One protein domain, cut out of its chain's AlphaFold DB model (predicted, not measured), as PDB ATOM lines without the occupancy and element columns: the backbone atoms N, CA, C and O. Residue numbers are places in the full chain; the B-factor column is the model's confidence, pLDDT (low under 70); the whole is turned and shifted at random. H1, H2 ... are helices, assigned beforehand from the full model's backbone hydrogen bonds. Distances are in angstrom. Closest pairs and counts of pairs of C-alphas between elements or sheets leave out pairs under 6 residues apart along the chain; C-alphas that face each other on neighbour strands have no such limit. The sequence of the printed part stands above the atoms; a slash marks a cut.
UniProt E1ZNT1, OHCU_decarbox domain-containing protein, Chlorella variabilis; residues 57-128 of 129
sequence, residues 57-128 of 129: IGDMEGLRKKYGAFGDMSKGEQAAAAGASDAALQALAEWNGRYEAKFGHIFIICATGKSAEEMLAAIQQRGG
ATOM      1  N   ILE A  57     227.189 489.490 427.846       65.75
ATOM      2  CA  ILE A  57     227.741 488.653 426.779       65.75
ATOM      3  C   ILE A  57     227.055 489.021 425.460       65.75
ATOM      4  O   ILE A  57     225.828 489.025 425.384       65.75
ATOM      5  N   GLY A  58     227.853 489.335 424.437       60.50
ATOM      6  CA  GLY A  58     227.364 489.780 423.127       60.50
ATOM      7  C   GLY A  58     227.183 491.297 422.973       60.50
ATOM      8  O   GLY A  58     226.941 491.754 421.858       60.50
ATOM      9  N   ASP A  59     227.363 492.102 424.028       65.75
ATOM     10  CA  ASP A  59     227.368 493.573 423.933       65.75
ATOM     11  C   ASP A  59     228.761 494.098 423.542       65.75
ATOM     12  O   ASP A  59     229.491 494.691 424.339       65.75
ATOM     13  N   MET A  60     229.155 493.848 422.290       60.12
ATOM     14  CA  MET A  60     230.470 494.241 421.763       60.12
ATOM     15  C   MET A  60     230.659 495.768 421.710       60.12
ATOM     16  O   MET A  60     231.791 496.255 421.777       60.12
ATOM     17  N   GLU A  61     229.571 496.541 421.610       57.22
ATOM     18  CA  GLU A  61     229.620 498.006 421.635       57.22
ATOM     19  C   GLU A  61     229.769 498.541 423.071       57.22
ATOM     20  O   GLU A  61     230.609 499.411 423.319       57.22
ATOM     21  N   GLY A  62     229.046 497.977 424.043       56.03
ATOM     22  CA  GLY A  62     229.194 498.278 425.468       56.03
ATOM     23  C   GLY A  62     230.548 497.853 426.041       56.03
ATOM     24  O   GLY A  62     231.146 498.610 426.809       56.03
ATOM     25  N   LEU A  63     231.096 496.718 425.585       50.25
ATOM     26  CA  LEU A  63     232.469 496.265 425.862       50.25
ATOM     27  C   LEU A  63     233.526 497.292 425.432       50.25
ATOM     28  O   LEU A  63     234.529 497.475 426.120       50.25
ATOM     29  N   ARG A  64     233.309 497.977 424.301       45.47
ATOM     30  CA  ARG A  64     234.228 499.000 423.772       45.47
ATOM     31  C   ARG A  64     234.062 500.360 424.446       45.47
ATOM     32  O   ARG A  64     235.056 501.050 424.644       45.47
ATOM     33  N   LYS A  65     232.830 500.759 424.776       44.25
ATOM     34  CA  LYS A  65     232.522 502.096 425.317       44.25
ATOM     35  C   LYS A  65     232.787 502.241 426.813       44.25
ATOM     36  O   LYS A  65     233.110 503.342 427.250       44.25
ATOM     37  N   LYS A  66     232.574 501.189 427.610       40.03
ATOM     38  CA  LYS A  66     232.301 501.375 429.045       40.03
ATOM     39  C   LYS A  66     233.500 501.132 429.968       40.03
ATOM     40  O   LYS A  66     233.559 501.773 431.010       40.03
ATOM     41  N   TYR A  67     234.477 500.292 429.600       40.28
ATOM     42  CA  TYR A  67     235.580 499.940 430.511       40.28
ATOM     43  C   TYR A  67     236.897 499.659 429.776       40.28
ATOM     44  O   TYR A  67     237.048 498.625 429.139       40.28
ATOM     45  N   GLY A  68     237.878 500.558 429.894       39.59
ATOM     46  CA  GLY A  68     239.202 500.402 429.271       39.59
ATOM     47  C   GLY A  68     240.085 499.307 429.888       39.59
ATOM     48  O   GLY A  68     240.887 498.732 429.173       39.59
ATOM     49  N   ALA A  69     239.913 498.979 431.178       40.09
ATOM     50  CA  ALA A  69     240.729 497.972 431.881       40.09
ATOM     51  C   ALA A  69     240.060 496.581 431.934       40.09
ATOM     52  O   ALA A  69     240.630 495.598 431.469       40.09
ATOM     53  N   PHE A  70     238.807 496.490 432.404       44.84
ATOM     54  CA  PHE A  70     238.021 495.240 432.361       44.84
ATOM     55  C   PHE A  70     237.620 494.835 430.939       44.84
ATOM     56  O   PHE A  70     237.365 493.662 430.675       44.84
ATOM     57  N   GLY A  71     237.576 495.798 430.016       51.53
ATOM     58  CA  GLY A  71     237.311 495.534 428.611       51.53
ATOM     59  C   GLY A  71     238.402 494.691 427.971       51.53
ATOM     60  O   GLY A  71     238.066 493.873 427.137       51.53
ATOM     61  N   ASP A  72     239.673 494.814 428.359       53.66
ATOM     62  CA  ASP A  72     240.743 494.021 427.737       53.66
ATOM     63  C   ASP A  72     240.744 492.564 428.218       53.66
ATOM     64  O   ASP A  72     240.877 491.651 427.401       53.66
ATOM     65  N   MET A  73     240.468 492.328 429.506       50.91
ATOM     66  CA  MET A  73     240.260 490.976 430.038       50.91
ATOM     67  C   MET A  73     238.987 490.346 429.458       50.91
ATOM     68  O   MET A  73     239.043 489.258 428.894       50.91
ATOM     69  N   SER A  74     237.860 491.067 429.475       56.78
ATOM     70  CA  SER A  74     236.593 490.560 428.939       56.78
ATOM     71  C   SER A  74     236.607 490.394 427.411       56.78
ATOM     72  O   SER A  74     236.014 489.449 426.897       56.78
ATOM     73  N   LYS A  75     237.340 491.239 426.665       60.88
ATOM     74  CA  LYS A  75     237.630 491.026 425.233       60.88
ATOM     75  C   LYS A  75     238.412 489.736 425.017       60.88
ATOM     76  O   LYS A  75     238.111 489.030 424.064       60.88
ATOM     77  N   GLY A  76     239.400 489.437 425.864       57.56
ATOM     78  CA  GLY A  76     240.150 488.182 425.807       57.56
ATOM     79  C   GLY A  76     239.259 486.968 426.073       57.56
ATOM     80  O   GLY A  76     239.292 485.996 425.322       57.56
ATOM     81  N   GLU A  77     238.399 487.054 427.087       57.88
ATOM     82  CA  GLU A  77     237.457 485.989 427.443       57.88
ATOM     83  C   GLU A  77     236.389 485.767 426.363       57.88
ATOM     84  O   GLU A  77     236.042 484.627 426.075       57.88
ATOM     85  N   GLN A  78     235.896 486.833 425.721       61.97
ATOM     86  CA  GLN A  78     234.898 486.764 424.644       61.97
ATOM     87  C   GLN A  78     235.518 486.738 423.235       61.97
ATOM     88  O   GLN A  78     234.791 486.814 422.245       61.97
ATOM     89  N   ALA A  79     236.842 486.601 423.099       60.31
ATOM     90  CA  ALA A  79     237.526 486.662 421.803       60.31
ATOM     91  C   ALA A  79     237.020 485.597 420.819       60.31
ATOM     92  O   ALA A  79     236.879 485.863 419.626       60.31
ATOM     93  N   ALA A  80     236.680 484.408 421.322       58.81
ATOM     94  CA  ALA A  80     236.117 483.324 420.519       58.81
ATOM     95  C   ALA A  80     234.697 483.629 419.998       58.81
ATOM     96  O   ALA A  80     234.281 483.069 418.987       58.81
ATOM     97  N   ALA A  81     233.977 484.568 420.621       59.06
ATOM     98  CA  ALA A  81     232.682 485.051 420.144       59.06
ATOM     99  C   ALA A  81     232.795 486.170 419.096       59.06
ATOM    100  O   ALA A  81     231.797 486.518 418.474       59.06
ATOM    101  N   ALA A  82     233.992 486.714 418.844       60.53
ATOM    102  CA  ALA A  82     234.187 487.754 417.831       60.53
ATOM    103  C   ALA A  82     233.960 487.255 416.388       60.53
ATOM    104  O   ALA A  82     233.738 488.071 415.497       60.53
ATOM    105  N   GLY A  83     234.009 485.937 416.157       59.12
ATOM    106  CA  GLY A  83     233.678 485.295 414.876       59.12
ATOM    107  C   GLY A  83     232.236 484.783 414.776       59.12
ATOM    108  O   GLY A  83     231.929 484.036 413.850       59.12
ATOM    109  N   ALA A  84     231.375 485.121 415.738       65.75
ATOM    110  CA  ALA A  84     229.996 484.650 415.780       65.75
ATOM    111  C   ALA A  84     229.144 485.236 414.649       65.75
ATOM    112  O   ALA A  84     229.346 486.371 414.219       65.75
ATOM    113  N   SER A  85     228.144 484.471 414.207       70.69
ATOM    114  CA  SER A  85     227.134 484.987 413.282       70.69
ATOM    115  C   SER A  85     226.246 486.041 413.954       70.69
ATOM    116  O   SER A  85     225.942 485.942 415.147       70.69
ATOM    117  N   ASP A  86     225.748 487.000 413.169       69.44
ATOM    118  CA  ASP A  86     224.796 488.012 413.649       69.44
ATOM    119  C   ASP A  86     223.559 487.373 414.304       69.44
ATOM    120  O   ASP A  86     223.067 487.853 415.324       69.44
ATOM    121  N   ALA A  87     223.103 486.230 413.777       73.44
ATOM    122  CA  ALA A  87     221.984 485.472 414.335       73.44
ATOM    123  C   ALA A  87     222.281 484.929 415.745       73.44
ATOM    124  O   ALA A  87     221.424 485.004 416.627       73.44
ATOM    125  N   ALA A  88     223.493 484.412 415.984       71.94
ATOM    126  CA  ALA A  88     223.904 483.919 417.298       71.94
ATOM    127  C   ALA A  88     224.044 485.063 418.317       71.94
ATOM    128  O   ALA A  88     223.598 484.929 419.458       71.94
ATOM    129  N   LEU A  89     224.600 486.207 417.902       70.44
ATOM    130  CA  LEU A  89     224.716 487.399 418.748       70.44
ATOM    131  C   LEU A  89     223.344 487.970 419.122       70.44
ATOM    132  O   LEU A  89     223.108 488.309 420.283       70.44
ATOM    133  N   GLN A  90     222.411 488.020 418.169       74.12
ATOM    134  CA  GLN A  90     221.055 488.495 418.423       74.12
ATOM    135  C   GLN A  90     220.287 487.557 419.364       74.12
ATOM    136  O   GLN A  90     219.640 488.026 420.304       74.12
ATOM    137  N   ALA A  91     220.422 486.241 419.180       80.50
ATOM    138  CA  ALA A  91     219.849 485.254 420.091       80.50
ATOM    139  C   ALA A  91     220.442 485.364 421.508       80.50
ATOM    140  O   ALA A  91     219.702 485.308 422.490       80.50
ATOM    141  N   LEU A  92     221.758 485.573 421.637       80.06
ATOM    142  CA  LEU A  92     222.408 485.816 422.929       80.06
ATOM    143  C   LEU A  92     221.867 487.073 423.614       80.06
ATOM    144  O   LEU A  92     221.586 487.034 424.813       80.06
ATOM    145  N   ALA A  93     221.695 488.174 422.881       79.06
ATOM    146  CA  ALA A  93     221.150 489.414 423.430       79.06
ATOM    147  C   ALA A  93     219.712 489.226 423.942       79.06
ATOM    148  O   ALA A  93     219.385 489.650 425.055       79.06
ATOM    149  N   GLU A  94     218.869 488.530 423.175       83.62
ATOM    150  CA  GLU A  94     217.495 488.221 423.576       83.62
ATOM    151  C   GLU A  94     217.454 487.347 424.837       83.62
ATOM    152  O   GLU A  94     216.743 487.657 425.798       83.62
ATOM    153  N   TRP A  95     218.251 486.276 424.871       85.62
ATOM    154  CA  TRP A  95     218.314 485.389 426.028       85.62
ATOM    155  C   TRP A  95     218.878 486.075 427.269       85.62
ATOM    156  O   TRP A  95     218.381 485.815 428.362       85.62
ATOM    157  N   ASN A  96     219.838 486.992 427.124       84.00
ATOM    158  CA  ASN A  96     220.311 487.819 428.235       84.00
ATOM    159  C   ASN A  96     219.178 488.668 428.821       84.00
ATOM    160  O   ASN A  96     219.025 488.708 430.040       84.00
ATOM    161  N   GLY A  97     218.348 489.289 427.974       83.62
ATOM    162  CA  GLY A  97     217.179 490.048 428.428       83.62
ATOM    163  C   GLY A  97     216.158 489.177 429.166       83.62
ATOM    164  O   GLY A  97     215.680 489.550 430.235       83.62
ATOM    165  N   ARG A  98     215.866 487.980 428.640       87.88
ATOM    166  CA  ARG A  98     214.963 487.009 429.290       87.88
ATOM    167  C   ARG A  98     215.514 486.515 430.628       87.88
ATOM    168  O   ARG A  98     214.766 486.406 431.596       87.88
ATOM    169  N   TYR A  99     216.809 486.215 430.677       89.06
ATOM    170  CA  TYR A  99     217.489 485.749 431.880       89.06
ATOM    171  C   TYR A  99     217.454 486.826 432.969       89.06
ATOM    172  O   TYR A  99     217.031 486.554 434.089       89.06
ATOM    173  N   GLU A 100     217.801 488.067 432.625       86.81
ATOM    174  CA  GLU A 100     217.773 489.195 433.558       86.81
ATOM    175  C   GLU A 100     216.361 489.479 434.078       86.81
ATOM    176  O   GLU A 100     216.175 489.618 435.284       86.81
ATOM    177  N   ALA A 101     215.349 489.470 433.206       86.38
ATOM    178  CA  ALA A 101     213.954 489.636 433.617       86.38
ATOM    179  C   ALA A 101     213.471 488.525 434.569       86.38
ATOM    180  O   ALA A 101     212.644 488.779 435.442       86.38
ATOM    181  N   LYS A 102     213.979 487.297 434.409       88.44
ATOM    182  CA  LYS A 102     213.590 486.139 435.224       88.44
ATOM    183  C   LYS A 102     214.314 486.080 436.569       88.44
ATOM    184  O   LYS A 102     213.691 485.739 437.570       88.44
ATOM    185  N   PHE A 103     215.615 486.361 436.588       86.19
ATOM    186  CA  PHE A 103     216.470 486.141 437.760       86.19
ATOM    187  C   PHE A 103     216.887 487.435 438.475       86.19
ATOM    188  O   PHE A 103     217.422 487.373 439.578       86.19
ATOM    189  N   GLY A 104     216.636 488.606 437.882       83.94
ATOM    190  CA  GLY A 104     216.984 489.906 438.461       83.94
ATOM    191  C   GLY A 104     218.474 490.256 438.384       83.94
ATOM    192  O   GLY A 104     218.911 491.198 439.038       83.94
ATOM    193  N   HIS A 105     219.264 489.506 437.608       82.25
ATOM    194  CA  HIS A 105     220.683 489.764 437.368       82.25
ATOM    195  C   HIS A 105     221.118 489.255 435.992       82.25
ATOM    196  O   HIS A 105     220.467 488.394 435.397       82.25
ATOM    197  N   ILE A 106     222.246 489.758 435.488       82.38
ATOM    198  CA  ILE A 106     222.784 489.326 434.194       82.38
ATOM    199  C   ILE A 106     223.240 487.859 434.219       82.38
ATOM    200  O   ILE A 106     223.533 487.288 435.277       82.38
ATOM    201  N   PHE A 107     223.322 487.254 433.036       83.19
ATOM    202  CA  PHE A 107     223.910 485.934 432.861       83.19
ATOM    203  C   PHE A 107     225.441 486.015 432.888       83.19
ATOM    204  O   PHE A 107     226.034 486.805 432.157       83.19
ATOM    205  N   ILE A 108     226.078 485.168 433.705       82.25
ATOM    206  CA  ILE A 108     227.539 485.066 433.800       82.25
ATOM    207  C   ILE A 108     227.999 483.633 433.539       82.25
ATOM    208  O   ILE A 108     227.463 482.656 434.074       82.25
ATOM    209  N   ILE A 109     229.041 483.520 432.719       82.00
ATOM    210  CA  ILE A 109     229.765 482.285 432.437       82.00
ATOM    211  C   ILE A 109     231.238 482.618 432.189       82.00
ATOM    212  O   ILE A 109     231.556 483.694 431.693       82.00
ATOM    213  N   CYS A 110     232.136 481.683 432.499       83.31
ATOM    214  CA  CYS A 110     233.511 481.753 432.013       83.31
ATOM    215  C   CYS A 110     233.500 481.576 430.487       83.31
ATOM    216  O   CYS A 110     233.240 480.471 429.997       83.31
ATOM    217  N   ALA A 111     233.709 482.676 429.759       77.44
ATOM    218  CA  ALA A 111     233.645 482.716 428.299       77.44
ATOM    219  C   ALA A 111     234.936 482.218 427.628       77.44
ATOM    220  O   ALA A 111     234.897 481.822 426.466       77.44
ATOM    221  N   THR A 112     236.057 482.163 428.359       76.25
ATOM    222  CA  THR A 112     237.351 481.713 427.833       76.25
ATOM    223  C   THR A 112     237.232 480.367 427.125       76.25
ATOM    224  O   THR A 112     236.858 479.355 427.724       76.25
ATOM    225  N   GLY A 113     237.567 480.367 425.833       74.25
ATOM    226  CA  GLY A 113     237.531 479.182 424.978       74.25
ATOM    227  C   GLY A 113     236.133 478.725 424.551       74.25
ATOM    228  O   GLY A 113     236.039 477.635 424.000       74.25
ATOM    229  N   LYS A 114     235.072 479.510 424.797       77.56
ATOM    230  CA  LYS A 114     233.697 479.190 424.376       77.56
ATOM    231  C   LYS A 114     233.279 479.949 423.127       77.56
ATOM    232  O   LYS A 114     233.491 481.158 423.039       77.56
ATOM    233  N   SER A 115     232.619 479.264 422.196       80.44
ATOM    234  CA  SER A 115     231.943 479.922 421.076       80.44
ATOM    235  C   SER A 115     230.666 480.642 421.528       80.44
ATOM    236  O   SER A 115     230.141 480.419 422.626       80.44
ATOM    237  N   ALA A 116     230.131 481.508 420.666       77.75
ATOM    238  CA  ALA A 116     228.843 482.151 420.914       77.75
ATOM    239  C   ALA A 116     227.692 481.135 420.999       77.75
ATOM    240  O   ALA A 116     226.797 481.295 421.824       77.75
ATOM    241  N   GLU A 117     227.737 480.064 420.210       80.44
ATOM    242  CA  GLU A 117     226.757 478.975 420.227       80.44
ATOM    243  C   GLU A 117     226.807 478.193 421.544       80.44
ATOM    244  O   GLU A 117     225.763 477.887 422.115       80.44
ATOM    245  N   GLU A 118     228.003 477.918 422.077       84.06
ATOM    246  CA  GLU A 118     228.156 477.273 423.386       84.06
ATOM    247  C   GLU A 118     227.626 478.157 424.521       84.06
ATOM    248  O   GLU A 118     226.961 477.672 425.441       84.06
ATOM    249  N   MET A 119     227.879 479.467 424.455       85.56
ATOM    250  CA  MET A 119     227.315 480.418 425.414       85.56
ATOM    251  C   MET A 119     225.791 480.529 425.283       85.56
ATOM    252  O   MET A 119     225.104 480.603 426.304       85.56
ATOM    253  N   LEU A 120     225.257 480.480 424.058       83.19
ATOM    254  CA  LEU A 120     223.820 480.491 423.783       83.19
ATOM    255  C   LEU A 120     223.135 479.240 424.349       83.19
ATOM    256  O   LEU A 120     222.114 479.342 425.028       83.19
ATOM    257  N   ALA A 121     223.724 478.064 424.138       88.00
ATOM    258  CA  ALA A 121     223.226 476.820 424.714       88.00
ATOM    259  C   ALA A 121     223.240 476.871 426.253       88.00
ATOM    260  O   ALA A 121     222.280 476.457 426.907       88.00
ATOM    261  N   ALA A 122     224.291 477.441 426.850       89.19
ATOM    262  CA  ALA A 122     224.405 477.556 428.299       89.19
ATOM    263  C   ALA A 122     223.359 478.501 428.917       89.19
ATOM    264  O   ALA A 122     222.790 478.176 429.966       89.19
ATOM    265  N   ILE A 123     223.087 479.654 428.290       88.12
ATOM    266  CA  ILE A 123     222.053 480.578 428.780       88.12
ATOM    267  C   ILE A 123     220.647 479.997 428.599       88.12
ATOM    268  O   ILE A 123     219.807 480.187 429.473       88.12
ATOM    269  N   GLN A 124     220.403 479.227 427.535       89.00
ATOM    270  CA  GLN A 124     219.140 478.511 427.325       89.00
ATOM    271  C   GLN A 124     218.908 477.458 428.412       89.00
ATOM    272  O   GLN A 124     217.885 477.489 429.095       89.00
ATOM    273  N   GLN A 125     219.896 476.593 428.652       91.31
ATOM    274  CA  GLN A 125     219.817 475.541 429.667       91.31
ATOM    275  C   GLN A 125     219.558 476.111 431.071       91.31
ATOM    276  O   GLN A 125     218.718 475.613 431.816       91.31
ATOM    277  N   ARG A 126     220.270 477.178 431.452       86.88
ATOM    278  CA  ARG A 126     220.137 477.804 432.781       86.88
ATOM    279  C   ARG A 126     218.936 478.748 432.871       86.88
ATOM    280  O   ARG A 126     218.440 479.009 433.963       86.88
ATOM    281  N   GLY A 127     218.466 479.244 431.730       79.50
ATOM    282  CA  GLY A 127     217.243 480.027 431.578       79.50
ATOM    283  C   GLY A 127     215.968 479.204 431.753       79.50
ATOM    284  O   GLY A 127     214.904 479.782 431.992       79.50
ATOM    285  N   GLY A 128     216.071 477.872 431.713       73.94
ATOM    286  CA  GLY A 128     214.945 476.941 431.786       73.94
ATOM    287  C   GLY A 128     214.324 476.641 430.423       73.94
ATOM    288  O   GLY A 128     213.098 476.586 430.335       73.94
TER     289      GLY A 128
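This is residues 57 to 128 of the 129 residues of the protein "OHCU_decarbox domain-containing protein" of Chlorella variabilis (UniProt E1ZNT1). A helical hairpin, H1 and H2, makes one end, and the longer helices H4 and H5, side by side, the other, with short H3 between. A long link folds back from H4 to H5. The printed part has 72 residues, 50 of them in five named helices, in the order H1 to H5 along the chain, with no named strand; its class is all helix, and it is compact, with a radius of gyration of the C-alphas of 11.7 A and spans of 33 by 24 by 20 A.

H1, residues 60 to 66, touches H2, residues 70 to 77, at C-alphas 63 and 71, 5.6 A apart. H3, residues 79 to 83, is close but not clearly touching H5, residues 116 to 127. H4, residues 86 to 103, touches H5, the same way at a shallow 23 degrees; closest C-alphas 92 and 120, 5.6 A. Every O i to N i+4 pair is within hydrogen-bond range in H1, H2, H4 and H5; H3 has 0 of 1, and 1 of 2 O i to N i+3.

C-alpha 60 begins H1 at (230.470, 494.241, 421.763); C-alpha 127 ends H5 at (217.243, 480.027, 431.578). H4 is 25.6 A long.

The printed part has no cut. Residues 57 to 84 and 86 have pLDDT under 70.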